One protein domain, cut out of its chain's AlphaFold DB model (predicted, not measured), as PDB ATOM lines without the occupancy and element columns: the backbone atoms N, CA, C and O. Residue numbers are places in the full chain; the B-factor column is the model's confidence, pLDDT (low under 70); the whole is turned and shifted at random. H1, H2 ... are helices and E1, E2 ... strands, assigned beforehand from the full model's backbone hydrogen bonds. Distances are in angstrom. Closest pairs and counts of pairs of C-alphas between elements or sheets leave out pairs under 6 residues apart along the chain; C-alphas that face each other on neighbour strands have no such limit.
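AT A GLANCE: This is residues 16 to 174 and 243 to 287 of the 424 residues of an uncharacterized protein of Rhodopirellula sp (UniProt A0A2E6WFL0). What does one see first? A very long helix, H1, sticks out as a straight arm with its residues 16 to 45, and its residues 46 to 61 cover E5 and E8 on one face of a strongly twisted, six-stranded sheet. The short helices H2 and H3 pack on the opposite face, and the small hairpin E6 and E7 lies beyond the ends of E5 and E8. What is it built of? The printed part has 204 residues with six named helices and eight named strands, in the order H1 E1 E2 E3 H2 H3 E4 H4 H5 H6 E5 E6 E7 E8; the class is mixed, helices and strands, and the larger sheet is mixed too, in the order E2 E1 E4 E3 E5 E8. How spread out is it? It is loose, with a radius of gyration of the C-alphas of 23.9 A, and spans 85 by 62 by 42 A.

HOW THE PARTS SIT: How does the first helix meet the sheet? H1, residues 16 to 63, is on the sheet at a height of 8.0 A, over E5, residues 243 to 251, and E8, residues 271 to 280. It runs slantwise to the strands, at 37 degrees to E8 on the local plane, and the closest C-alphas of H1 and E8, those of Gly 54 and Val 278, are 6.6 A apart. How are the strands paired? E1, residues 72 to 76, forms a hairpin with E2, residues 81 to 84, with N 74 and O 83 at 2.8 A, and is antiparallel to E4, residues 131 to 136, with N 73 and O 135 at 2.8 A. E3, residues 91 to 93, is parallel to E4, with N 134 and O 92 at 2.7 A, and antiparallel to E5, with N 93 and O 247 at 2.7 A. E5 and E8 are antiparallel at 160 degrees, with N 273 and O 250 at 2.7 A. Which helices come between and after? H2, residues 95 to 103, and H3, residues 109 to 112, are on the face opposite to H1; E3, H2, H3 and E4 make a strand-helix-strand unit, two parallel neighbour strands with helices between, and its crossover is right-handed. H6, residues 164 to 171, stands at the sheet's level and touches H2 at a shallow tilt of 17 degrees, opposite ways, the closest C-alphas, of Ala 99 and Lys 164, being 4.7 A apart. H5, residues 156 to 160, is on the sheet over E1 at a height of 8.4 A, and H4, residues 151 to 154, only just touches it, only at the corner, with 3 pairs of C-alphas within 8 A, the closest those of Pro 151 and Val 158, 6.0 A apart. What of the second hairpin and the helix backbones? E6, residues 255 to 257, and E7, residues 263 to 266, form a hairpin with N 264 and O 256 at 2.8 A. Every O i to N i+4 pair is within hydrogen-bond range in H1, H2 and H6; H5 has 0 of 1, with 1 of 2 O i to N i+3 pairs, and H3 and H4 are too short for an O i to N i+4 pair.

IN THESE COORDINATES: Where does the long helix run? H1 goes 69.1 A from C-alpha 16 at (108.490, 74.863, 136.094) to C-alpha 63 at (132.165, 134.175, 109.596). How long are other elements? E8 measures 29.3 A and ends with C-alpha 280 at (116.148, 117.310, 109.172); E5 measures 26.9 A, E4 16.1 A and H2 12.0 A.

THE WHOLE: How large is it? The two C-alphas farthest apart, of Val 16 and Ala 260, are 87.7 A apart. Where is it cut or long-linked? Residues 175 to 242 are not printed, and C-alphas 174 and 243 are 8.9 A apart across the cut; the links H3 to E4 and E4 to H4 are long. Where is confidence low? The pLDDT is under 70 at residues 117 to 127, 174, 253 to 270 and 286 to 287.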
ATOM      1  N   VAL A  16     107.910  74.692 137.438       92.19
ATOM      2  CA  VAL A  16     108.490  74.863 136.094       92.19
ATOM      3  C   VAL A  16     107.657  75.837 135.262       92.19
ATOM      4  O   VAL A  16     108.213  76.732 134.630       92.19
ATOM      5  N   LEU A  17     106.328  75.710 135.286       91.94
ATOM      6  CA  LEU A  17     105.433  76.625 134.573       91.94
ATOM      7  C   LEU A  17     105.513  78.049 135.130       91.94
ATOM      8  O   LEU A  17     105.523  79.003 134.354       91.94
ATOM      9  N   PHE A  18     105.624  78.202 136.451       93.50
ATOM     10  CA  PHE A  18     105.801  79.508 137.080       93.50
ATOM     11  C   PHE A  18     107.150  80.138 136.712       93.50
ATOM     12  O   PHE A  18     107.205  81.314 136.355       93.50
ATOM     13  N   ALA A  19     108.229  79.347 136.707       93.81
ATOM     14  CA  ALA A  19     109.547  79.802 136.274       93.81
ATOM     15  C   ALA A  19     109.547  80.239 134.799       93.81
ATOM     16  O   ALA A  19     110.054  81.313 134.483       93.81
ATOM     17  N   ILE A  20     108.925  79.462 133.905       94.25
ATOM     18  CA  ILE A  20     108.781  79.836 132.489       94.25
ATOM     19  C   ILE A  20     107.942  81.113 132.350       94.25
ATOM     20  O   ILE A  20     108.317  82.001 131.590       94.25
ATOM     21  N   GLY A  21     106.855  81.252 133.115       94.25
ATOM     22  CA  GLY A  21     106.029  82.462 133.125       94.25
ATOM     23  C   GLY A  21     106.814  83.718 133.517       94.25
ATOM     24  O   GLY A  21     106.716  84.737 132.832       94.25
ATOM     25  N   ILE A  22     107.651  83.633 134.559       95.12
ATOM     26  CA  ILE A  22     108.534  84.736 134.974       95.12
ATOM     27  C   ILE A  22     109.563  85.053 133.885       95.12
ATOM     28  O   ILE A  22     109.784  86.224 133.583       95.12
ATOM     29  N   VAL A  23     110.175  84.035 133.272       96.12
ATOM     30  CA  VAL A  23     111.162  84.234 132.200       96.12
ATOM     31  C   VAL A  23     110.524  84.908 130.983       96.12
ATOM     32  O   VAL A  23     111.106  85.843 130.441       96.12
ATOM     33  N   ILE A  24     109.317  84.499 130.583       96.19
ATOM     34  CA  ILE A  24     108.602  85.105 129.451       96.19
ATOM     35  C   ILE A  24     108.228  86.559 129.758       96.19
ATOM     36  O   ILE A  24     108.485  87.428 128.927       96.19
ATOM     37  N   MET A  25     107.686  86.857 130.947       94.94
ATOM     38  CA  MET A  25     107.400  88.246 131.342       94.94
ATOM     39  C   MET A  25     108.673  89.098 131.399       94.94
ATOM     40  O   MET A  25     108.666  90.234 130.928       94.94
ATOM     41  N   GLY A  26     109.775  88.551 131.921       93.75
ATOM     42  CA  GLY A  26     111.068  89.233 131.969       93.75
ATOM     43  C   GLY A  26     111.623  89.540 130.577       93.75
ATOM     44  O   GLY A  26     112.016  90.673 130.306       93.75
ATOM     45  N   LEU A  27     111.588  88.564 129.665       94.50
ATOM     46  CA  LEU A  27     112.014  88.748 128.276       94.50
ATOM     47  C   LEU A  27     111.134  89.763 127.537       94.50
ATOM     48  O   LEU A  27     111.658  90.601 126.806       94.50
ATOM     49  N   MET A  28     109.816  89.741 127.763       93.44
ATOM     50  CA  MET A  28     108.894  90.700 127.152       93.44
ATOM     51  C   MET A  28     109.118  92.127 127.678       93.44
ATOM     52  O   MET A  28     109.084  93.079 126.899       93.44
ATOM     53  N   GLY A  29     109.429  92.279 128.970       91.81
ATOM     54  CA  GLY A  29     109.809  93.563 129.563       91.81
ATOM     55  C   GLY A  29     111.102  94.132 128.968       91.81
ATOM     56  O   GLY A  29     111.143  95.303 128.596       91.81
ATOM     57  N   ILE A  30     112.135  93.297 128.805       92.12
ATOM     58  CA  ILE A  30     113.407  93.707 128.184       92.12
ATOM     59  C   ILE A  30     113.193  94.119 126.720       92.12
ATOM     60  O   ILE A  30     113.708  95.154 126.301       92.12
ATOM     61  N   ALA A  31     112.394  93.367 125.957       87.31
ATOM     62  CA  ALA A  31     112.079  93.711 124.570       87.31
ATOM     63  C   ALA A  31     111.382  95.080 124.450       87.31
ATOM     64  O   ALA A  31     111.732  95.878 123.580       87.31
ATOM     65  N   GLY A  32     110.444  95.387 125.357       87.81
ATOM     66  CA  GLY A  32     109.795  96.700 125.425       87.81
ATOM     67  C   GLY A  32     110.771  97.839 125.731       87.81
ATOM     68  O   GLY A  32     110.719  98.888 125.090       87.81
ATOM     69  N   LEU A  33     111.704  97.621 126.664       89.62
ATOM     70  CA  LEU A  33     112.718  98.616 127.021       89.62
ATOM     71  C   LEU A  33     113.677  98.922 125.867       89.62
ATOM     72  O   LEU A  33     114.026 100.084 125.681       89.62
ATOM     73  N   ILE A  34     114.067  97.921 125.070       85.56
ATOM     74  CA  ILE A  34     114.950  98.124 123.909       85.56
ATOM     75  C   ILE A  34     114.294  99.058 122.880       85.56
ATOM     76  O   ILE A  34     114.946  99.981 122.398       85.56
ATOM     77  N   MET A  35     113.001  98.876 122.586       80.38
ATOM     78  CA  MET A  35     112.284  99.736 121.631       80.38
ATOM     79  C   MET A  35     112.173 101.185 122.121       80.38
ATOM     80  O   MET A  35     112.378 102.123 121.349       80.38
ATOM     81  N   ILE A  36     111.883 101.383 123.411       86.94
ATOM     82  CA  ILE A  36     111.809 102.728 123.999       86.94
ATOM     83  C   ILE A  36     113.195 103.382 123.993       86.94
ATOM     84  O   ILE A  36     113.316 104.540 123.599       86.94
ATOM     85  N   ALA A  37     114.235 102.643 124.387       80.06
ATOM     86  CA  ALA A  37     115.607 103.134 124.393       80.06
ATOM     87  C   ALA A  37     116.070 103.546 122.989       80.06
ATOM     88  O   ALA A  37     116.662 104.611 122.849       80.06
ATOM     89  N   GLY A  38     115.749 102.763 121.954       76.31
ATOM     90  CA  GLY A  38     116.047 103.110 120.562       76.31
ATOM     91  C   GLY A  38     115.419 104.442 120.146       76.31
ATOM     92  O   GLY A  38     116.127 105.343 119.711       76.31
ATOM     93  N   SER A  39     114.112 104.611 120.369       77.00
ATOM     94  CA  SER A  39     113.402 105.858 120.035       77.00
ATOM     95  C   SER A  39     113.957 107.078 120.783       77.00
ATOM     96  O   SER A  39     114.178 108.130 120.183       77.00
ATOM     97  N   GLN A  40     114.237 106.933 122.081       82.25
ATOM     98  CA  GLN A  40     114.816 108.004 122.898       82.25
ATOM     99  C   GLN A  40     116.240 108.362 122.453       82.25
ATOM    100  O   GLN A  40     116.583 109.541 122.408       82.25
ATOM    101  N   LEU A  41     117.058 107.372 122.074       77.75
ATOM    102  CA  LEU A  41     118.392 107.609 121.517       77.75
ATOM    103  C   LEU A  41     118.315 108.365 120.192       77.75
ATOM    104  O   LEU A  41     119.031 109.345 120.026       77.75
ATOM    105  N   THR A  42     117.423 107.976 119.279       76.62
ATOM    106  CA  THR A  42     117.218 108.694 118.012       76.62
ATOM    107  C   THR A  42     116.780 110.141 118.248       76.62
ATOM    108  O   THR A  42     117.308 111.061 117.629       76.62
ATOM    109  N   GLN A  43     115.863 110.380 119.194       80.94
ATOM    110  CA  GLN A  43     115.465 111.741 119.574       80.94
ATOM    111  C   GLN A  43     116.621 112.538 120.187       80.94
ATOM    112  O   GLN A  43     116.777 113.713 119.861       80.94
ATOM    113  N   GLY A  44     117.440 111.901 121.030       79.38
ATOM    114  CA  GLY A  44     118.641 112.496 121.615       79.38
ATOM    115  C   GLY A  44     119.661 112.893 120.552       79.38
ATOM    116  O   GLY A  44     120.043 114.055 120.483       79.38
ATOM    117  N   LEU A  45     120.008 111.977 119.645       78.31
ATOM    118  CA  LEU A  45     120.924 112.250 118.534       78.31
ATOM    119  C   LEU A  45     120.411 113.365 117.623       78.31
ATOM    120  O   LEU A  45     121.177 114.228 117.201       78.31
ATOM    121  N   LYS A  46     119.103 113.391 117.351       77.25
ATOM    122  CA  LYS A  46     118.483 114.460 116.569       77.25
ATOM    123  C   LYS A  46     118.557 115.810 117.284       77.25
ATOM    124  O   LYS A  46     118.805 116.824 116.633       77.25
ATOM    125  N   ALA A  47     118.346 115.836 118.598       82.19
ATOM    126  CA  ALA A  47     118.464 117.047 119.405       82.19
ATOM    127  C   ALA A  47     119.918 117.549 119.472       82.19
ATOM    128  O   ALA A  47     120.151 118.750 119.325       82.19
ATOM    129  N   ASP A  48     120.884 116.641 119.607       81.38
ATOM    130  CA  ASP A  48     122.313 116.960 119.613       81.38
ATOM    131  C   ASP A  48     122.764 117.492 118.244       81.38
ATOM    132  O   ASP A  48     123.382 118.555 118.162       81.38
ATOM    133  N   GLY A  49     122.380 116.814 117.155       77.38
ATOM    134  CA  GLY A  49     122.659 117.242 115.781       77.38
ATOM    135  C   GLY A  49     122.046 118.604 115.458       77.38
ATOM    136  O   GLY A  49     122.712 119.471 114.891       77.38
ATOM    137  N   MET A  50     120.807 118.842 115.899       83.31
ATOM    138  CA  MET A  50     120.145 120.142 115.788       83.31
ATOM    139  C   MET A  50     120.904 121.243 116.531       83.31
ATOM    140  O   MET A  50     121.085 122.327 115.981       83.31
ATOM    141  N   SER A  51     121.314 120.986 117.775       84.44
ATOM    142  CA  SER A  51     122.026 121.959 118.608       84.44
ATOM    143  C   SER A  51     123.379 122.321 117.995       84.44
ATOM    144  O   SER A  51     123.682 123.499 117.804       84.44
ATOM    145  N   ASN A  52     124.153 121.308 117.596       82.19
ATOM    146  CA  ASN A  52     125.459 121.496 116.970       82.19
ATOM    147  C   ASN A  52     125.344 122.233 115.632       82.19
ATOM    148  O   ASN A  52     126.083 123.187 115.398       82.19
ATOM    149  N   LEU A  53     124.394 121.849 114.768       83.44
ATOM    150  CA  LEU A  53     124.178 122.564 113.513       83.44
ATOM    151  C   LEU A  53     123.689 123.992 113.755       83.44
ATOM    152  O   LEU A  53     124.142 124.894 113.064       83.44
ATOM    153  N   GLY A  54     122.793 124.216 114.717       81.62
ATOM    154  CA  GLY A  54     122.301 125.551 115.057       81.62
ATOM    155  C   GLY A  54     123.430 126.494 115.471       81.62
ATOM    156  O   GLY A  54     123.512 127.610 114.961       81.62
ATOM    157  N   LEU A  55     124.335 126.029 116.339       81.69
ATOM    158  CA  LEU A  55     125.516 126.790 116.758       81.69
ATOM    159  C   LEU A  55     126.468 127.047 115.585       81.69
ATOM    160  O   LEU A  55     126.799 128.201 115.314       81.69
ATOM    161  N   ASN A  56     126.821 126.000 114.836       83.31
ATOM    162  CA  ASN A  56     127.705 126.117 113.677       83.31
ATOM    163  C   ASN A  56     127.116 127.034 112.597       83.31
ATOM    164  O   ASN A  56     127.846 127.790 111.974       83.31
ATOM    165  N   ALA A  57     125.801 127.007 112.379       86.19
ATOM    166  CA  ALA A  57     125.124 127.860 111.408       86.19
ATOM    167  C   ALA A  57     125.147 129.338 111.820       86.19
ATOM    168  O   ALA A  57     125.320 130.206 110.968       86.19
ATOM    169  N   VAL A  58     125.007 129.642 113.117       85.25
ATOM    170  CA  VAL A  58     125.165 131.014 113.629       85.25
ATOM    171  C   VAL A  58     126.604 131.497 113.451       85.25
ATOM    172  O   VAL A  58     126.816 132.641 113.046       85.25
ATOM    173  N   GLU A  59     127.590 130.641 113.724       83.44
ATOM    174  CA  GLU A  59     129.000 130.959 113.487       83.44
ATOM    175  C   GLU A  59     129.290 131.152 111.997       83.44
ATOM    176  O   GLU A  59     129.880 132.159 111.625       83.44
ATOM    177  N   GLU A  60     128.816 130.260 111.127       84.31
ATOM    178  CA  GLU A  60     128.998 130.347 109.676       84.31
ATOM    179  C   GLU A  60     128.345 131.612 109.099       84.31
ATOM    180  O   GLU A  60     128.915 132.278 108.232       84.31
ATOM    181  N   PHE A  61     127.172 131.982 109.619       86.19
ATOM    182  CA  PHE A  61     126.486 133.220 109.268       86.19
ATOM    183  C   PHE A  61     127.336 134.458 109.587       86.19
ATOM    184  O   PHE A  61     127.419 135.384 108.773       86.19
ATOM    185  N   ASP A  62     128.003 134.459 110.743       84.56
ATOM    186  CA  ASP A  62     128.880 135.548 111.167       84.56
ATOM    187  C   ASP A  62     130.224 135.525 110.402       84.56
ATOM    188  O   ASP A  62     130.633 136.554 109.862       84.56
ATOM    189  N   MET A  63     130.868 134.360 110.266       84.19
ATOM    190  CA  MET A  63     132.165 134.175 109.596       84.19
ATOM    191  C   MET A  63     132.128 134.510 108.105       84.19
ATOM    192  O   MET A  63     133.107 135.006 107.554       84.19
ATOM    193  N   ARG A  64     131.001 134.256 107.432       81.31
ATOM    194  CA  ARG A  64     130.837 134.582 106.007       81.31
ATOM    195  C   ARG A  64     130.312 135.979 105.749       81.31
ATOM    196  O   ARG A  64     129.994 136.295 104.604       81.31
ATOM    197  N   HIS A  65     130.200 136.798 106.792       85.56
ATOM    198  CA  HIS A  65     129.648 138.139 106.683       85.56
ATOM    199  C   HIS A  65     128.266 138.129 106.009       85.56
ATOM    200  O   HIS A  65     127.940 139.032 105.239       85.56
ATOM    201  N   LEU A  66     127.416 137.133 106.315       87.44
ATOM    202  CA  LEU A  66     126.045 137.062 105.775       87.44
ATOM    203  C   LEU A  66     125.154 138.207 106.285       87.44
ATOM    204  O   LEU A  66     124.061 138.436 105.771       87.44
ATOM    205  N   ARG A  67     125.658 138.965 107.264       84.62
ATOM    206  CA  ARG A  67     125.126 140.253 107.717       84.62
ATOM    207  C   ARG A  67     125.228 141.350 106.660       84.62
ATOM    208  O   ARG A  67     124.453 142.304 106.711       84.62
ATOM    209  N   HIS A  68     126.179 141.241 105.735       84.75
ATOM    210  CA  HIS A  68     126.449 142.251 104.727       84.75
ATOM    211  C   HIS A  68     125.718 141.927 103.419       84.75
ATOM    212  O   HIS A  68     125.911 140.881 102.800       84.75
ATOM    213  N   GLN A  69     124.884 142.859 102.950       84.75
ATOM    214  CA  GLN A  69     123.987 142.595 101.817       84.75
ATOM    215  C   GLN A  69     124.702 142.479 100.461       84.75
ATOM    216  O   GLN A  69     124.123 141.945  99.519       84.75
ATOM    217  N   SER A  70     125.957 142.928 100.331       82.69
ATOM    218  CA  SER A  70     126.667 142.912  99.038       82.69
ATOM    219  C   SER A  70     126.941 141.510  98.488       82.69
ATOM    220  O   SER A  70     127.076 141.363  97.275       82.69
ATOM    221  N   GLY A  71     127.052 140.502  99.360       84.00
ATOM    222  CA  GLY A  71     127.263 139.104  98.970       84.00
ATOM    223  C   GLY A  71     125.968 138.361  98.635       84.00
ATOM    224  O   GLY A  71     126.013 137.249  98.105       84.00
ATOM    225  N   LEU A  72     124.818 138.972  98.933       91.56
ATOM    226  CA  LEU A  72     123.500 138.390  98.740       91.56
ATOM    227  C   LEU A  72     122.937 138.805  97.382       91.56
ATOM    228  O   LEU A  72     122.932 139.982  97.016       91.56
ATOM    229  N   LEU A  73     122.417 137.831  96.645       92.56
ATOM    230  CA  LEU A  73     121.779 138.020  95.352       92.56
ATOM    231  C   LEU A  73     120.287 137.717  95.463       92.56
ATOM    232  O   LEU A  73     119.884 136.654  95.935       92.56
ATOM    233  N   ARG A  74     119.457 138.634  94.971       91.81
ATOM    234  CA  ARG A  74     118.019 138.420  94.779       91.81
ATOM    235  C   ARG A  74     117.701 138.314  93.297       91.81
ATOM    236  O   ARG A  74     118.375 138.926  92.471       91.81
ATOM    237  N   TYR A  75     116.635 137.602  92.969       90.62
ATOM    238  CA  TYR A  75     116.093 137.634  91.618       90.62
ATOM    239  C   TYR A  75     115.266 138.908  91.412       90.62
ATOM    240  O   TYR A  75     114.342 139.199  92.175       90.62
ATOM    241  N   ASP A  76     115.604 139.669  90.381       89.56
ATOM    242  CA  ASP A  76     114.824 140.792  89.889       89.56
ATOM    243  C   ASP A  76     113.900 140.307  88.769       89.56
ATOM    244  O   ASP A  76     114.334 140.048  87.647       89.56
ATOM    245  N   ALA A  77     112.611 140.191  89.084       84.50
ATOM    246  CA  ALA A  77     111.600 139.739  88.136       84.50
ATOM    247  C   ALA A  77     111.365 140.728  86.982       84.50
ATOM    248  O   ALA A  77     110.893 140.309  85.929       84.50
ATOM    249  N   THR A  78     111.687 142.015  87.150       87.12
ATOM    250  CA  THR A  78     111.509 143.023  86.095       87.12
ATOM    251  C   THR A  78     112.553 142.855  85.000       87.12
ATOM    252  O   THR A  78     112.218 142.882  83.820       87.12
ATOM    253  N   ASN A  79     113.807 142.630  85.391       86.88
ATOM    254  CA  ASN A  79     114.926 142.456  84.463       86.88
ATOM    255  C   ASN A  79     115.270 140.982  84.198       86.88
ATOM    256  O   ASN A  79     116.222 140.699  83.476       86.88
ATOM    257  N   SER A  80     114.510 140.050  84.788       87.50
ATOM    258  CA  SER A  80     114.722 138.598  84.722       87.50
ATOM    259  C   SER A  80     116.179 138.209  84.976       87.50
ATOM    260  O   SER A  80     116.813 137.557  84.154       87.50
ATOM    261  N   THR A  81     116.759 138.688  86.079       89.81
ATOM    262  CA  THR A  81     118.182 138.473  86.378       89.81
ATOM    263  C   THR A  81     118.474 138.541  87.874       89.81
ATOM    264  O   THR A  81     117.711 139.121  88.643       89.81
ATOM    265  N   PHE A  82     119.601 137.972  88.304       90.38
ATOM    266  CA  PHE A  82     120.069 138.069  89.686       90.38
ATOM    267  C   PHE A  82     120.891 139.342  89.912       90.38
ATOM    268  O   PHE A  82     121.899 139.593  89.242       90.38
ATOM    269  N   VAL A  83     120.474 140.127  90.903       90.25
ATOM    270  CA  VAL A  83     121.072 141.411  91.293       90.25
ATOM    271  C   VAL A  83     121.413 141.408  92.779       90.25
ATOM    272  O   VAL A  83     120.847 140.630  93.544       90.25
ATOM    273  N   ASN A  84     122.322 142.285  93.207       90.62
ATOM    274  CA  ASN A  84     122.668 142.401  94.624       90.62
ATOM    275  C   ASN A  84     121.442 142.831  95.446       90.62
ATOM    276  O   ASN A  84     120.629 143.648  95.001       90.62
ATOM    277  N   LEU A  85     121.311 142.273  96.646       89.50
ATOM    278  CA  LEU A  85     120.277 142.664  97.589       89.50
ATOM    279  C   LEU A  85     120.561 144.079  98.103       89.50
ATOM    280  O   LEU A  85     121.658 144.381  98.563       89.50
ATOM    281  N   GLN A  86     119.549 144.937  98.032       84.25
ATOM    282  CA  GLN A  86     119.552 146.260  98.646       84.25
ATOM    283  C   GLN A  86     118.159 146.497  99.219       84.25
ATOM    284  O   GLN A  86     117.248 146.916  98.504       84.25
ATOM    285  N   THR A  87     117.953 146.134 100.485       80.62
ATOM    286  CA  THR A  87     116.647 146.292 101.135       80.62
ATOM    287  C   THR A  87     116.766 146.535 102.634       80.62
ATOM    288  O   THR A  87     117.647 145.998 103.296       80.62
ATOM    289  N   ALA A  88     115.840 147.326 103.176       78.19
ATOM    290  CA  ALA A  88     115.604 147.445 104.618       78.19
ATOM    291  C   ALA A  88     114.406 146.584 105.083       78.19
ATOM    292  O   ALA A  88     113.886 146.735 106.192       78.19
ATOM    293  N   GLU A  89     113.882 145.748 104.188       83.31
ATOM    294  CA  GLU A  89     112.781 144.822 104.443       83.31
ATOM    295  C   GLU A  89     113.302 143.437 104.823       83.31
ATOM    296  O   GLU A  89     114.498 143.164 104.751       83.31
ATOM    297  N   SER A  90     112.391 142.563 105.244       89.06
ATOM    298  CA  SER A  90     112.718 141.179 105.574       89.06
ATOM    299  C   SER A  90     113.177 140.403 104.341       89.06
ATOM    300  O   SER A  90     112.713 140.680 103.236       89.06
ATOM    301  N   TYR A  91     114.037 139.406 104.517       92.25
ATOM    302  CA  TYR A  91     114.482 138.505 103.451       92.25
ATOM    303  C   TYR A  91     114.892 137.138 104.012       92.25
ATOM    304  O   TYR A  91     115.250 137.014 105.181       92.25
ATOM    305  N   CYS A  92     114.831 136.103 103.174       94.31
ATOM    306  CA  CYS A  92     115.195 134.731 103.522       94.31
ATOM    307  C   CYS A  92     116.463 134.331 102.765       94.31
ATOM    308  O   CYS A  92     116.453 134.321 101.539       94.31
ATOM    309  N   ILE A  93     117.547 134.019 103.470       94.50
ATOM    310  CA  ILE A  93     118.783 133.486 102.895       94.50
ATOM    311  C   ILE A  93     118.630 131.973 102.789       94.50
ATOM    312  O   ILE A  93     118.621 131.267 103.798       94.50
ATOM    313  N   ASP A  94     118.514 131.490 101.556       92.56
ATOM    314  CA  ASP A  94     118.312 130.072 101.270       92.56
ATOM    315  C   ASP A  94     118.964 129.658  99.935       92.56
ATOM    316  O   ASP A  94     118.274 129.341  98.955       92.56
ATOM    317  N   PRO A  95     120.311 129.692  99.852       91.12
ATOM    318  CA  PRO A  95     121.026 129.364  98.623       91.12
ATOM    319  C   PRO A  95     120.832 127.907  98.211       91.12
ATOM    320  O   PRO A  95     120.759 127.628  97.017       91.12
ATOM    321  N   TYR A  96     120.698 126.989  99.179       90.25
ATOM    322  CA  TYR A  96     120.533 125.567  98.886       90.25
ATOM    323  C   TYR A  96     119.199 125.279  98.200       90.25
ATOM    324  O   TYR A  96     119.187 124.570  97.196       90.25
ATOM    325  N   PHE A  97     118.105 125.915  98.632       89.38
ATOM    326  CA  PHE A  97     116.833 125.804  97.924       89.38
ATOM    327  C   PHE A  97     116.932 126.332  96.491       89.38
ATOM    328  O   PHE A  97     116.566 125.624  95.558       89.38
ATOM    329  N   ILE A  98     117.449 127.550  96.286       89.56
ATOM    330  CA  ILE A  98     117.537 128.143  94.939       89.56
ATOM    331  C   ILE A  98     118.407 127.276  94.022       89.56
ATOM    332  O   ILE A  98     118.003 126.964  92.903       89.56
ATOM    333  N   ALA A  99     119.579 126.858  94.498       88.62
ATOM    334  CA  ALA A  99     120.498 126.055  93.711       88.62
ATOM    335  C   ALA A  99     119.931 124.664  93.384       88.62
ATOM    336  O   ALA A  99     120.139 124.176  92.275       88.62
ATOM    337  N   HIS A 100     119.177 124.051  94.305       86.75
ATOM    338  CA  HIS A 100     118.482 122.788  94.052       86.75
ATOM    339  C   HIS A 100     117.435 122.928  92.943       86.75
ATOM    340  O   HIS A 100     117.379 122.100  92.044       86.75
ATOM    341  N   GLN A 101     116.637 123.995  92.970       86.31
ATOM    342  CA  GLN A 101     115.577 124.213  91.982       86.31
ATOM    343  C   GLN A 101     116.122 124.500  90.580       86.31
ATOM    344  O   GLN A 101     115.558 124.034  89.593       86.31
ATOM    345  N   VAL A 102     117.222 125.254  90.492       86.56
ATOM    346  CA  VAL A 102     117.925 125.496  89.223       86.56
ATOM    347  C   VAL A 102     118.507 124.189  88.685       86.56
ATOM    348  O   VAL A 102     118.316 123.869  87.518       86.56
ATOM    349  N   PHE A 103     119.137 123.387  89.548       84.88
ATOM    350  CA  PHE A 103     119.670 122.079  89.167       84.88
ATOM    351  C   PHE A 103     118.584 121.110  88.664       84.88
ATOM    352  O   PHE A 103     118.822 120.368  87.716       84.88
ATOM    353  N   ASP A 104     117.387 121.147  89.254       83.38
ATOM    354  CA  ASP A 104     116.242 120.326  88.836       83.38
ATOM    355  C   ASP A 104     115.547 120.843  87.559       83.38
ATOM    356  O   ASP A 104     114.569 120.250  87.101       83.38
ATOM    357  N   GLY A 105     116.014 121.949  86.970       82.00
ATOM    358  CA  GLY A 105     115.451 122.485  85.732       82.00
ATOM    359  C   GLY A 105     114.161 123.294  85.923       82.00
ATOM    360  O   GLY A 105     113.411 123.492  84.967       82.00
ATOM    361  N   ASN A 106     113.859 123.777  87.133       81.88
ATOM    362  CA  ASN A 106     112.611 124.499  87.397       81.88
ATOM    363  C   ASN A 106     112.649 125.927  86.835       81.88
ATOM    364  O   ASN A 106     113.353 126.791  87.351       81.88
ATOM    365  N   THR A 107     111.844 126.196  85.810       80.38
ATOM    366  CA  THR A 107     111.832 127.468  85.067       80.38
ATOM    367  C   THR A 107     111.124 128.626  85.786       80.38
ATOM    368  O   THR A 107     111.237 129.774  85.361       80.38
ATOM    369  N   ASN A 108     110.432 128.387  86.907       79.00
ATOM    370  CA  ASN A 108     109.628 129.401  87.607       79.00
ATOM    371  C   ASN A 108     110.427 130.265  88.607       79.00
ATOM    372  O   ASN A 108     109.989 130.494  89.738       79.00
ATOM    373  N   VAL A 109     111.589 130.794  88.208       77.00
ATOM    374  CA  VAL A 109     112.533 131.498  89.112       77.00
ATOM    375  C   VAL A 109     111.905 132.651  89.895       77.00
ATOM    376  O   VAL A 109     112.208 132.835  91.072       77.00
ATOM    377  N   SER A 110     110.979 133.394  89.285       74.94
ATOM    378  CA  SER A 110     110.285 134.516  89.935       74.94
ATOM    379  C   SER A 110     109.449 134.105  91.153       74.94
ATOM    380  O   SER A 110     109.202 134.922  92.045       74.94
ATOM    381  N   GLN A 111     109.001 132.851  91.190       74.75
ATOM    382  CA  GLN A 111     108.251 132.288  92.305       74.75
ATOM    383  C   GLN A 111     109.178 131.594  93.308       74.75
ATOM    384  O   GLN A 111     108.923 131.653  94.508       74.75
ATOM    385  N   LEU A 112     110.285 131.011  92.830       76.94
ATOM    386  CA  LEU A 112     111.351 130.450  93.667       76.94
ATOM    387  C   LEU A 112     112.063 131.519  94.502       76.94
ATOM    388  O   LEU A 112     112.546 131.234  95.593       76.94
ATOM    389  N   SER A 113     112.105 132.757  94.010       81.06
ATOM    390  CA  SER A 113     112.750 133.892  94.668       81.06
ATOM    391  C   SER A 113     111.894 134.563  95.747       81.06
ATOM    392  O   SER A 113     112.167 135.700  96.141       81.06
ATOM    393  N   ARG A 114     110.826 133.906  96.209       86.00
ATOM    394  CA  ARG A 114     109.947 134.385  97.280       86.00
ATOM    395  C   ARG A 114     109.855 133.329  98.370       86.00
ATOM    396  O   ARG A 114     109.789 132.138  98.086       86.00
ATOM    397  N   PHE A 115     109.823 133.788  99.611       88.12
ATOM    398  CA  PHE A 115     109.557 132.976 100.782       88.12
ATOM    399  C   PHE A 115     108.376 133.583 101.548       88.12
ATOM    400  O   PHE A 115     108.436 134.752 101.931       88.12
ATOM    401  N   PRO A 116     107.292 132.836 101.774       81.62
ATOM    402  CA  PRO A 116     107.044 131.464 101.322       81.62
ATOM    403  C   PRO A 116     106.903 131.348  99.799       81.62
ATOM    404  O   PRO A 116     106.385 132.260  99.145       81.62
ATOM    405  N   GLY A 117     107.326 130.210  99.241       68.75
ATOM    406  CA  GLY A 117     107.201 129.886  97.817       68.75
ATOM    407  C   GLY A 117     105.769 129.507  97.413       68.75
ATOM    408  O   GLY A 117     105.535 128.376  97.036       68.75
ATOM    409  N   LEU A 118     104.815 130.442  97.525       64.69
ATOM    410  CA  LEU A 118     103.408 130.376  97.069       64.69
ATOM    411  C   LEU A 118     102.660 129.021  97.204       64.69
ATOM    412  O   LEU A 118     102.708 128.174  96.319       64.69
ATOM    413  N   ALA A 119     101.757 128.950  98.189       49.69
ATOM    414  CA  ALA A 119     100.446 128.307  98.047       49.69
ATOM    415  C   ALA A 119      99.387 129.360  98.408       49.69
ATOM    416  O   ALA A 119      99.499 129.997  99.452       49.69
ATOM    417  N   ILE A 120      98.431 129.618  97.513       50.41
ATOM    418  CA  ILE A 120      97.407 130.668  97.638       50.41
ATOM    419  C   ILE A 120      96.280 130.145  98.551       50.41
ATOM    420  O   ILE A 120      95.545 129.259  98.108       50.41
ATOM    421  N   PRO A 121      96.057 130.675  99.773       47.09
ATOM    422  CA  PRO A 121      94.722 130.633 100.350       47.09
ATOM    423  C   PRO A 121      93.849 131.560  99.497       47.09
ATOM    424  O   PRO A 121      94.293 132.633  99.100       47.09
ATOM    425  N   SER A 122      92.639 131.122  99.173       44.12
ATOM    426  CA  SER A 122      91.635 131.750  98.302       44.12
ATOM    427  C   SER A 122      91.369 133.254  98.554       44.12
ATOM    428  O   SER A 122      90.317 133.625  99.075       44.12
ATOM    429  N   GLY A 123      92.291 134.140  98.172       48.91
ATOM    430  CA  GLY A 123      92.236 135.559  98.512       48.91
ATOM    431  C   GLY A 123      93.154 136.451  97.675       48.91
ATOM    432  O   GLY A 123      94.022 135.989  96.939       48.91
ATOM    433  N   ASN A 124      92.909 137.762  97.771       50.59
ATOM    434  CA  ASN A 124      93.572 138.809  96.995       50.59
ATOM    435  C   ASN A 124      95.110 138.743  97.157       50.59
ATOM    436  O   ASN A 124      95.596 138.913  98.279       50.59
ATOM    437  N   PRO A 125      95.892 138.569  96.071       51.84
ATOM    438  CA  PRO A 125      97.354 138.456  96.131       51.84
ATOM    439  C   PRO A 125      98.045 139.679  96.758       51.84
ATOM    440  O   PRO A 125      99.162 139.561  97.252       51.84
ATOM    441  N   ASN A 126      97.367 140.831  96.814       50.31
ATOM    442  CA  ASN A 126      97.866 142.053  97.451       50.31
ATOM    443  C   ASN A 126      97.841 142.013  98.993       50.31
ATOM    444  O   ASN A 126      98.317 142.950  99.629       50.31
ATOM    445  N   GLN A 127      97.281 140.966  99.608       60.62
ATOM    446  CA  GLN A 127      97.271 140.774 101.066       60.62
ATOM    447  C   GLN A 127      98.293 139.735 101.547       60.62
ATOM    448  O   GLN A 127      98.423 139.517 102.752       60.62
ATOM    449  N   LEU A 128      99.029 139.102 100.629       73.25
ATOM    450  CA  LEU A 128     100.033 138.109 100.990       73.25
ATOM    451  C   LEU A 128     101.292 138.804 101.504       73.25
ATOM    452  O   LEU A 128     101.811 139.741 100.895       73.25
ATOM    453  N   THR A 129     101.783 138.334 102.644       83.50
ATOM    454  CA  THR A 129     103.000 138.861 103.261       83.50
ATOM    455  C   THR A 129     104.120 137.874 102.975       83.50
ATOM    456  O   THR A 129     104.185 136.814 103.586       83.50
ATOM    457  N   VAL A 130     104.968 138.195 101.998       86.50
ATOM    458  CA  VAL A 130     106.104 137.360 101.579       86.50
ATOM    459  C   VAL A 130     107.384 138.186 101.611       86.50
ATOM    460  O   VAL A 130     107.339 139.407 101.461       86.50
ATOM    461  N   MET A 131     108.522 137.529 101.792       89.12
ATOM    462  CA  MET A 131     109.848 138.134 101.729       89.12
ATOM    463  C   MET A 131     110.629 137.602 100.516       89.12
ATOM    464  O   MET A 131     110.390 136.473 100.081       89.12
ATOM    465  N   PRO A 132     111.554 138.374  99.926       90.44
ATOM    466  CA  PRO A 132     112.462 137.857  98.912       90.44
ATOM    467  C   PRO A 132     113.320 136.721  99.478       90.44
ATOM    468  O   PRO A 132     113.910 136.846 100.552       90.44
ATOM    469  N   ARG A 133     113.408 135.623  98.724       92.19
ATOM    470  CA  ARG A 133     114.382 134.557  98.949       92.19
ATOM    471  C   ARG A 133     115.654 134.899  98.178       92.19
ATOM    472  O   ARG A 133     115.601 135.154  96.973       92.19
ATOM    473  N   VAL A 134     116.778 134.937  98.879       93.44
ATOM    474  CA  VAL A 134     118.082 135.348  98.364       93.44
ATOM    475  C   VAL A 134     119.055 134.178  98.376       93.44
ATOM    476  O   VAL A 134     118.991 133.293  99.228       93.44
ATOM    477  N   THR A 135     119.955 134.187  97.401       93.06
ATOM    478  CA  THR A 135     121.073 133.251  97.276       93.06
ATOM    479  C   THR A 135     122.392 133.989  97.503       93.06
ATOM    480  O   THR A 135     122.412 135.212  97.639       93.06
ATOM    481  N   LEU A 136     123.498 133.257  97.546       91.69
ATOM    482  CA  LEU A 136     124.834 133.835  97.607       91.69
ATOM    483  C   LEU A 136     125.430 133.982  96.216       91.69
ATOM    484  O   LEU A 136     125.094 133.239  95.290       91.69
ATOM    485  N   ALA A 137     126.344 134.938  96.087       88.75
ATOM    486  CA  ALA A 137     127.239 134.971  94.947       88.75
ATOM    487  C   ALA A 137     128.127 133.717  94.923       88.75
ATOM    488  O   ALA A 137     128.539 133.191  95.959       88.75
ATOM    489  N   ASN A 138     128.416 133.249  93.716       83.94
ATOM    490  CA  ASN A 138     129.368 132.185  93.476       83.94
ATOM    491  C   ASN A 138     130.764 132.610  93.950       83.94
ATOM    492  O   ASN A 138     131.130 133.787  93.865       83.94
ATOM    493  N   VAL A 139     131.552 131.647  94.425       77.62
ATOM    494  CA  VAL A 139     132.952 131.886  94.778       77.62
ATOM    495  C   VAL A 139     133.699 132.366  93.526       77.62
ATOM    496  O   VAL A 139     133.572 131.738  92.468       77.62
ATOM    497  N   PRO A 140     134.486 133.453  93.614       72.75
ATOM    498  CA  PRO A 140     135.271 133.937  92.485       72.75
ATOM    499  C   PRO A 140     136.123 132.821  91.863       72.75
ATOM    500  O   PRO A 140     136.821 132.097  92.569       72.75
ATOM    501  N   GLY A 141     136.060 132.679  90.539       70.06
ATOM    502  CA  GLY A 141     136.813 131.665  89.790       70.06
ATOM    503  C   GLY A 141     136.103 130.319  89.608       70.06
ATOM    504  O   GLY A 141     136.556 129.519  88.794       70.06
ATOM    505  N   ILE A 142     134.976 130.073  90.287       74.38
ATOM    506  CA  ILE A 142     134.125 128.913  90.002       74.38
ATOM    507  C   ILE A 142     133.137 129.277  88.892       74.38
ATOM    508  O   ILE A 142     132.429 130.279  88.967       74.38
ATOM    509  N   VAL A 143     133.099 128.451  87.847       77.50
ATOM    510  CA  VAL A 143     132.155 128.582  86.732       77.50
ATOM    511  C   VAL A 143     131.053 127.549  86.917       77.50
ATOM    512  O   VAL A 143     131.331 126.367  87.114       77.50
ATOM    513  N   ASN A 144     129.802 128.001  86.875       83.75
ATOM    514  CA  ASN A 144     128.656 127.102  86.904       83.75
ATOM    515  C   ASN A 144     128.527 126.370  85.572       83.75
ATOM    516  O   ASN A 144     128.724 126.971  84.517       83.75
ATOM    517  N   ASP A 145     128.164 125.090  85.630       80.44
ATOM    518  CA  ASP A 145     127.922 124.290  84.434       80.44
ATOM    519  C   ASP A 145     126.758 124.895  83.620       80.44
ATOM    520  O   ASP A 145     125.631 124.965  84.132       80.44
ATOM    521  N   PRO A 146     126.996 125.327  82.366       81.56
ATOM    522  CA  PRO A 146     125.961 125.893  81.508       81.56
ATOM    523  C   PRO A 146     124.783 124.947  81.246       81.56
ATOM    524  O   PRO A 146     123.704 125.428  80.912       81.56
ATOM    525  N   ALA A 147     124.961 123.628  81.402       82.38
ATOM    526  CA  ALA A 147     123.882 122.654  81.238       82.38
ATOM    527  C   ALA A 147     122.783 122.800  82.305       82.38
ATOM    528  O   ALA A 147     121.618 122.530  82.020       82.38
ATOM    529  N   PHE A 148     123.143 123.250  83.511       83.62
ATOM    530  CA  PHE A 148     122.206 123.463  84.621       83.62
ATOM    531  C   PHE A 148     121.934 124.949  84.890       83.62
ATOM    532  O   PHE A 148     120.865 125.299  85.376       83.62
ATOM    533  N   TYR A 149     122.880 125.836  84.577       86.50
ATOM    534  CA  TYR A 149     122.800 127.275  84.852       86.50
ATOM    535  C   TYR A 149     122.749 128.075  83.544       86.50
ATOM    536  O   TYR A 149     123.594 128.934  83.299       86.50
ATOM    537  N   ASP A 150     121.761 127.784  82.695       86.81
ATOM    538  CA  ASP A 150     121.588 128.437  81.394       86.81
ATOM    539  C   ASP A 150     121.080 129.893  81.532       86.81
ATOM    540  O   ASP A 150     119.955 130.118  82.002       86.81
ATOM    541  N   PRO A 151     121.854 130.899  81.076       87.12
ATOM    542  CA  PRO A 151     121.440 132.300  81.060       87.12
ATOM    543  C   PRO A 151     120.160 132.588  80.272       87.12
ATOM    544  O   PRO A 151     119.487 133.574  80.568       87.12
ATOM    545  N   ASN A 152     119.819 131.769  79.271       87.31
ATOM    546  CA  ASN A 152     118.603 131.972  78.479       87.31
ATOM    547  C   ASN A 152     117.348 131.557  79.248       87.31
ATOM    548  O   ASN A 152     116.296 132.172  79.089       87.31
ATOM    549  N   THR A 153     117.469 130.541  80.102       84.25
ATOM    550  CA  THR A 153     116.369 130.032  80.924       84.25
ATOM    551  C   THR A 153     116.188 130.856  82.200       84.25
ATOM    552  O   THR A 153     115.063 131.150  82.601       84.25
ATOM    553  N   TYR A 154     117.289 131.259  82.838       84.00
ATOM    554  CA  TYR A 154     117.278 131.826  84.192       84.00
ATOM    555  C   TYR A 154     117.741 133.284  84.284       84.00
ATOM    556  O   TYR A 154     117.785 133.859  85.376       84.00
ATOM    557  N   GLY A 155     118.094 133.880  83.147       85.31
ATOM    558  CA  GLY A 155     118.654 135.219  83.072       85.31
ATOM    559  C   GLY A 155     120.172 135.249  83.193       85.31
ATOM    560  O   GLY A 155     120.799 134.400  83.825       85.31
ATOM    561  N   VAL A 156     120.782 136.304  82.647       85.00
ATOM    562  CA  VAL A 156     122.247 136.483  82.608       85.00
ATOM    563  C   VAL A 156     122.926 136.451  83.983       85.00
ATOM    564  O   VAL A 156     124.101 136.111  84.088       85.00
ATOM    565  N   GLY A 157     122.197 136.771  85.055       83.94
ATOM    566  CA  GLY A 157     122.711 136.725  86.422       83.94
ATOM    567  C   GLY A 157     122.854 135.317  87.010       83.94
ATOM    568  O   GLY A 157     123.503 135.181  88.042       83.94
ATOM    569  N   VAL A 158     122.300 134.272  86.381       86.69
ATOM    570  CA  VAL A 158     122.336 132.896  86.913       86.69
ATOM    571  C   VAL A 158     123.762 132.336  87.014       86.69
ATOM    572  O   VAL A 158     124.074 131.576  87.922       86.69
ATOM    573  N   ALA A 159     124.682 132.775  86.151       84.62
ATOM    574  CA  ALA A 159     126.090 132.377  86.232       84.62
ATOM    575  C   ALA A 159     126.785 132.892  87.509       84.62
ATOM    576  O   ALA A 159     127.822 132.368  87.912       84.62
ATOM    577  N   ARG A 160     126.218 133.925  88.152       86.50
ATOM    578  CA  ARG A 160     126.771 134.561  89.354       86.50
ATOM    579  C   ARG A 160     126.293 133.918  90.650       86.50
ATOM    580  O   ARG A 160     126.832 134.278  91.690       86.50
ATOM    581  N   ILE A 161     125.282 133.049  90.629       90.38
ATOM    582  CA  ILE A 161     124.723 132.472  91.860       90.38
ATOM    583  C   ILE A 161     125.520 131.248  92.305       90.38
ATOM    584  O   ILE A 161     126.112 130.548  91.485       90.38
ATOM    585  N   MET A 162     125.509 130.981  93.603       88.62
ATOM    586  CA  MET A 162     126.089 129.782  94.196       88.62
ATOM    587  C   MET A 162     125.487 128.509  93.586       88.62
ATOM    588  O   MET A 162     124.263 128.395  93.456       88.62
ATOM    589  N   ASN A 163     126.340 127.549  93.217       86.62
ATOM    590  CA  ASN A 163     125.872 126.277  92.677       86.62
ATOM    591  C   ASN A 163     125.398 125.306  93.766       86.62
ATOM    592  O   ASN A 163     125.624 125.519  94.957       86.62
ATOM    593  N   LYS A 164     124.737 124.216  93.351       84.12
ATOM    594  CA  LYS A 164     124.162 123.225  94.273       84.12
ATOM    595  C   LYS A 164     125.209 122.616  95.200       84.12
ATOM    596  O   LYS A 164     124.935 122.480  96.385       84.12
ATOM    597  N   LEU A 165     126.392 122.292  94.680       81.06
ATOM    598  CA  LEU A 165     127.451 121.655  95.461       81.06
ATOM    599  C   LEU A 165     127.975 122.589  96.557       81.06
ATOM    600  O   LEU A 165     128.029 122.205  97.718       81.06
ATOM    601  N   GLN A 166     128.276 123.838  96.202       83.75
ATOM    602  CA  GLN A 166     128.699 124.864  97.156       83.75
ATOM    603  C   GLN A 166     127.625 125.150  98.201       83.75
ATOM    604  O   GLN A 166     127.929 125.302  99.382       83.75
ATOM    605  N   ALA A 167     126.367 125.246  97.766       86.38
ATOM    606  CA  ALA A 167     125.264 125.507  98.672       86.38
ATOM    607  C   ALA A 167     125.049 124.334  99.634       86.38
ATOM    608  O   ALA A 167     124.803 124.566 100.812       86.38
ATOM    609  N   GLN A 168     125.198 123.095  99.161       83.50
ATOM    610  CA  GLN A 168     125.131 121.911 100.006       83.50
ATOM    611  C   GLN A 168     126.255 121.921 101.049       83.50
ATOM    612  O   GLN A 168     125.978 121.895 102.238       83.50
ATOM    613  N   GLU A 169     127.511 122.086 100.638       78.81
ATOM    614  CA  GLU A 169     128.648 122.130 101.569       78.81
ATOM    615  C   GLU A 169     128.557 123.193 102.668       78.81
ATOM    616  O   GLU A 169     129.244 123.092 103.692       78.81
ATOM    617  N   LEU A 170     127.818 124.266 102.399       80.31
ATOM    618  CA  LEU A 170     127.707 125.418 103.277       80.31
ATOM    619  C   LEU A 170     126.462 125.359 104.168       80.31
ATOM    620  O   LEU A 170     126.512 125.694 105.350       80.31
ATOM    621  N   PHE A 171     125.333 124.940 103.606       86.25
ATOM    622  CA  PHE A 171     124.042 124.967 104.288       86.25
ATOM    623  C   PHE A 171     123.604 123.598 104.805       86.25
ATOM    624  O   PHE A 171     122.466 123.462 105.261       86.25
ATOM    625  N   THR A 172     124.483 122.594 104.775       82.69
ATOM    626  CA  THR A 172     124.245 121.286 105.392       82.69
ATOM    627  C   THR A 172     125.282 120.951 106.461       82.69
ATOM    628  O   THR A 172     126.346 121.568 106.558       82.69
ATOM    629  N   SER A 173     124.925 120.036 107.364       72.81
ATOM    630  CA  SER A 173     125.784 119.653 108.477       72.81
ATOM    631  C   SER A 173     127.051 118.967 107.984       72.81
ATOM    632  O   SER A 173     126.996 117.898 107.379       72.81
ATOM    633  N   ARG A 174     128.200 119.535 108.351       60.19
ATOM    634  CA  ARG A 174     129.506 118.882 108.257       60.19
ATOM    635  C   ARG A 174     129.704 117.992 109.476       60.19
ATOM    636  O   ARG A 174     130.446 118.341 110.391       60.19
ATOM    637  N   PHE A 243     121.162 117.073 108.011       82.38
ATOM    638  CA  PHE A 243     120.646 118.316 108.566       82.38
ATOM    639  C   PHE A 243     121.014 119.480 107.647       82.38
ATOM    640  O   PHE A 243     122.124 119.548 107.125       82.38
ATOM    641  N   SER A 244     120.092 120.416 107.455       87.44
ATOM    642  CA  SER A 244     120.339 121.634 106.676       87.44
ATOM    643  C   SER A 244     119.747 122.846 107.364       87.44
ATOM    644  O   SER A 244     118.957 122.700 108.296       87.44
ATOM    645  N   TRP A 245     120.120 124.045 106.934       92.19
ATOM    646  CA  TRP A 245     119.603 125.265 107.535       92.19
ATOM    647  C   TRP A 245     119.339 126.366 106.509       92.19
ATOM    648  O   TRP A 245     119.876 126.367 105.403       92.19
ATOM    649  N   MET A 246     118.475 127.304 106.887       93.94
ATOM    650  CA  MET A 246     118.267 128.579 106.195       93.94
ATOM    651  C   MET A 246     118.166 129.696 107.235       93.94
ATOM    652  O   MET A 246     117.974 129.421 108.419       93.94
ATOM    653  N   ALA A 247     118.253 130.955 106.811       94.62
ATOM    654  CA  ALA A 247     118.089 132.092 107.715       94.62
ATOM    655  C   ALA A 247     116.973 133.022 107.243       94.62
ATOM    656  O   ALA A 247     116.936 133.409 106.079       94.62
ATOM    657  N   THR A 248     116.099 133.449 108.148       95.06
ATOM    658  CA  THR A 248     115.174 134.562 107.896       95.06
ATOM    659  C   THR A 248     115.644 135.790 108.652       95.06
ATOM    660  O   THR A 248     115.861 135.722 109.859       95.06
ATOM    661  N   VAL A 249     115.780 136.912 107.956       92.62
ATOM    662  CA  VAL A 249     116.221 138.187 108.519       92.62
ATOM    663  C   VAL A 249     115.041 139.144 108.498       92.62
ATOM    664  O   VAL A 249     114.463 139.394 107.442       92.62
ATOM    665  N   THR A 250     114.656 139.659 109.662       90.69
ATOM    666  CA  THR A 250     113.471 140.511 109.822       90.69
ATOM    667  C   THR A 250     113.837 141.765 110.612       90.69
ATOM    668  O   THR A 250     114.546 141.663 111.607       90.69
ATOM    669  N   PRO A 251     113.427 142.966 110.183       86.19
ATOM    670  CA  PRO A 251     113.745 144.191 110.905       86.19
ATOM    671  C   PRO A 251     112.973 144.234 112.224       86.19
ATOM    672  O   PRO A 251     111.761 143.989 112.250       86.19
ATOM    673  N   ASP A 252     113.648 144.602 113.310       79.31
ATOM    674  CA  ASP A 252     112.994 144.764 114.602       79.31
ATOM    675  C   ASP A 252     112.303 146.129 114.666       79.31
ATOM    676  O   ASP A 252     112.868 147.132 115.101       79.31
ATOM    677  N   ARG A 253     111.082 146.198 114.127       69.56
ATOM    678  CA  ARG A 253     110.316 147.451 114.052       69.56
ATOM    679  C   ARG A 253     109.437 147.593 115.290       69.56
ATOM    680  O   ARG A 253     108.284 147.153 115.292       69.56
ATOM    681  N   THR A 254     109.972 148.228 116.325       58.88
ATOM    682  CA  THR A 254     109.200 148.688 117.485       58.88
ATOM    683  C   THR A 254     108.581 150.066 117.203       58.88
ATOM    684  O   THR A 254     109.009 150.803 116.311       58.88
ATOM    685  N   PHE A 255     107.493 150.404 117.899       54.62
ATOM    686  CA  PHE A 255     106.904 151.741 117.812       54.62
ATOM    687  C   PHE A 255     107.745 152.739 118.611       54.62
ATOM    688  O   PHE A 255     108.067 152.475 119.767       54.62
ATOM    689  N   ILE A 256     107.963 153.936 118.061       49.53
ATOM    690  CA  ILE A 256     108.230 155.105 118.902       49.53
ATOM    691  C   ILE A 256     106.873 155.585 119.416       49.53
ATOM    692  O   ILE A 256     106.004 155.957 118.626       49.53
ATOM    693  N   ILE A 257     106.676 155.570 120.730       53.19
ATOM    694  CA  ILE A 257     105.567 156.271 121.383       53.19
ATOM    695  C   ILE A 257     106.022 157.700 121.687       53.19
ATOM    696  O   ILE A 257     107.096 157.907 122.249       53.19
ATOM    697  N   ASN A 258     105.242 158.709 121.298       49.97
ATOM    698  CA  ASN A 258     105.520 160.071 121.753       49.97
ATOM    699  C   ASN A 258     105.171 160.192 123.244       49.97
ATOM    700  O   ASN A 258     104.511 159.327 123.819       49.97
ATOM    701  N   ALA A 259     105.567 161.300 123.871       48.16
ATOM    702  CA  ALA A 259     105.254 161.581 125.276       48.16
ATOM    703  C   ALA A 259     103.739 161.585 125.598       48.16
ATOM    704  O   ALA A 259     103.367 161.563 126.767       48.16
ATOM    705  N   ALA A 260     102.869 161.598 124.580       54.09
ATOM    706  CA  ALA A 260     101.415 161.512 124.699       54.09
ATOM    707  C   ALA A 260     100.852 160.095 124.430       54.09
ATOM    708  O   ALA A 260      99.638 159.939 124.339       54.09
ATOM    709  N   GLY A 261     101.703 159.071 124.283       51.38
ATOM    710  CA  GLY A 261     101.297 157.677 124.067       51.38
ATOM    711  C   GLY A 261     100.825 157.338 122.648       51.38
ATOM    712  O   GLY A 261     100.352 156.231 122.417       51.38
ATOM    713  N   ASN A 262     100.965 158.257 121.688       57.44
ATOM    714  CA  ASN A 262     100.596 158.037 120.287       57.44
ATOM    715  C   ASN A 262     101.809 157.596 119.454       57.44
ATOM    716  O   ASN A 262     102.940 157.999 119.734       57.44
ATOM    717  N   SER A 263     101.571 156.829 118.385       57.34
ATOM    718  CA  SER A 263     102.595 156.417 117.414       57.34
ATOM    719  C   SER A 263     103.303 157.640 116.811       57.34
ATOM    720  O   SER A 263     102.692 158.423 116.085       57.34
ATOM    721  N   ALA A 264     104.590 157.814 117.107       50.97
ATOM    722  CA  ALA A 264     105.393 158.991 116.762       50.97
ATOM    723  C   ALA A 264     106.192 158.853 115.455       50.97
ATOM    724  O   ALA A 264     107.081 159.658 115.189       50.97
ATOM    725  N   GLY A 265     105.895 157.837 114.645       54.59
ATOM    726  CA  GLY A 265     106.608 157.537 113.403       54.59
ATOM    727  C   GLY A 265     107.211 156.132 113.385       54.59
ATOM    728  O   GLY A 265     107.027 155.341 114.311       54.59
ATOM    729  N   ARG A 266     107.898 155.814 112.282       53.00
ATOM    730  CA  ARG A 266     108.644 154.564 112.092       53.00
ATOM    731  C   ARG A 266     110.018 154.732 112.736       53.00
ATOM    732  O   ARG A 266     110.763 155.606 112.302       53.00
ATOM    733  N   ASP A 267     110.360 153.890 113.708       51.25
ATOM    734  CA  ASP A 267     111.765 153.736 114.074       51.25
ATOM    735  C   ASP A 267     112.466 153.019 112.915       51.25
ATOM    736  O   ASP A 267     112.102 151.898 112.537       51.25
ATOM    737  N   THR A 268     113.409 153.696 112.267       53.91
ATOM    738  CA  THR A 268     114.342 153.052 111.343       53.91
ATOM    739  C   THR A 268     115.429 152.411 112.192       53.91
ATOM    740  O   THR A 268     116.541 152.931 112.274       53.91
ATOM    741  N   THR A 269     115.089 151.314 112.868       59.19
ATOM    742  CA  THR A 269     116.073 150.552 113.629       59.19
ATOM    743  C   THR A 269     117.070 149.921 112.654       59.19
ATOM    744  O   THR A 269     116.711 149.417 111.586       59.19
ATOM    745  N   ASP A 270     118.351 149.960 113.012       67.19
ATOM    746  CA  ASP A 270     119.419 149.195 112.358       67.19
ATOM    747  C   ASP A 270     119.448 147.734 112.843       67.19
ATOM    748  O   ASP A 270     120.308 146.954 112.427       67.19
ATOM    749  N   GLN A 271     118.508 147.372 113.722       83.06
ATOM    750  CA  GLN A 271     118.398 146.074 114.369       83.06
ATOM    751  C   GLN A 271     117.511 145.124 113.575       83.06
ATOM    752  O   GLN A 271     116.403 145.459 113.153       83.06
ATOM    753  N   TYR A 272     118.004 143.905 113.405       87.81
ATOM    754  CA  TYR A 272     117.321 142.828 112.712       87.81
ATOM    755  C   TYR A 272     117.342 141.580 113.581       87.81
ATOM    756  O   TYR A 272     118.361 141.240 114.176       87.81
ATOM    757  N   LEU A 273     116.220 140.878 113.626       91.19
ATOM    758  CA  LEU A 273     116.134 139.533 114.152       91.19
ATOM    759  C   LEU A 273     116.490 138.548 113.037       91.19
ATOM    760  O   LEU A 273     115.807 138.481 112.011       91.19
ATOM    761  N   VAL A 274     117.559 137.788 113.253       92.69
ATOM    762  CA  VAL A 274     117.930 136.642 112.426       92.69
ATOM    763  C   VAL A 274     117.407 135.390 113.103       92.69
ATOM    764  O   VAL A 274     117.770 135.121 114.246       92.69
ATOM    765  N   SER A 275     116.599 134.619 112.386       94.81
ATOM    766  CA  SER A 275     116.146 133.296 112.812       94.81
ATOM    767  C   SER A 275     116.789 132.244 111.907       94.81
ATOM    768  O   SER A 275     116.499 132.188 110.709       94.81
ATOM    769  N   ILE A 276     117.686 131.435 112.466       94.06
ATOM    770  CA  ILE A 276     118.289 130.269 111.818       94.06
ATOM    771  C   ILE A 276     117.329 129.097 111.973       94.06
ATOM    772  O   ILE A 276     117.059 128.647 113.086       94.06
ATOM    773  N   VAL A 277     116.812 128.609 110.855       94.88
ATOM    774  CA  VAL A 277     115.839 127.522 110.796       94.88
ATOM    775  C   VAL A 277     116.570 126.255 110.394       94.88
ATOM    776  O   VAL A 277     117.147 126.194 109.309       94.88
ATOM    777  N   VAL A 278     116.542 125.255 111.269       92.31
ATOM    778  CA  VAL A 278     117.217 123.973 111.074       92.31
ATOM    779  C   VAL A 278     116.212 122.918 110.636       92.31
ATOM    780  O   VAL A 278     115.140 122.764 111.228       92.31
ATOM    781  N   PHE A 279     116.587 122.156 109.619       89.44
ATOM    782  CA  PHE A 279     115.810 121.082 109.028       89.44
ATOM    783  C   PHE A 279     116.492 119.739 109.223       89.44
ATOM    784  O   PHE A 279     117.718 119.646 109.187       89.44
ATOM    785  N   HIS A 280     115.686 118.687 109.315       85.06
ATOM    786  CA  HIS A 280     116.148 117.310 109.172       85.06
ATOM    787  C   HIS A 280     115.581 116.713 107.886       85.06
ATOM    788  O   HIS A 280     114.362 116.659 107.735       85.06
ATOM    789  N   ASN A 281     116.442 116.262 106.971       80.19
ATOM    790  CA  ASN A 281     116.035 115.668 105.695       80.19
ATOM    791  C   ASN A 281     115.085 116.588 104.896       80.19
ATOM    792  O   ASN A 281     113.954 116.227 104.555       80.19
ATOM    793  N   ARG A 282     115.523 117.832 104.670       82.62
ATOM    794  CA  ARG A 282     114.716 118.889 104.044       82.62
ATOM    795  C   ARG A 282     114.217 118.477 102.653       82.62
ATOM    796  O   ARG A 282     114.985 117.987 101.835       82.62
ATOM    797  N   ALA A 283     112.936 118.727 102.378       79.81
ATOM    798  CA  ALA A 283     112.347 118.539 101.054       79.81
ATOM    799  C   ALA A 283     112.465 119.817 100.205       79.81
ATOM    800  O   ALA A 283     112.169 120.911 100.687       79.81
ATOM    801  N   PHE A 284     112.834 119.672  98.930       78.81
ATOM    802  CA  PHE A 284     112.960 120.772  97.963       78.81
ATOM    803  C   PHE A 284     111.878 120.703  96.878       78.81
ATOM    804  O   PHE A 284     112.152 120.863  95.692       78.81
ATOM    805  N   HIS A 285     110.630 120.448  97.265       74.69
ATOM    806  CA  HIS A 285     109.524 120.424  96.311       74.69
ATOM    807  C   HIS A 285     108.961 121.828  96.087       74.69
ATOM    808  O   HIS A 285     108.721 122.575  97.035       74.69
ATOM    809  N   TYR A 286     108.701 122.163  94.823       69.69
ATOM    810  CA  TYR A 286     108.032 123.396  94.431       69.69
ATOM    811  C   TYR A 286     106.752 123.087  93.645       69.69
ATOM    812  O   TYR A 286     106.803 122.377  92.644       69.69
ATOM    813  N   ASN A 287     105.621 123.647  94.094       63.31
ATOM    814  CA  ASN A 287     104.334 123.672  93.390       63.31
ATOM    815  C   ASN A 287     103.886 122.321  92.792       63.31
ATOM    816  O   ASN A 287     103.592 122.213  91.601       63.31
TER     817      ASN A 287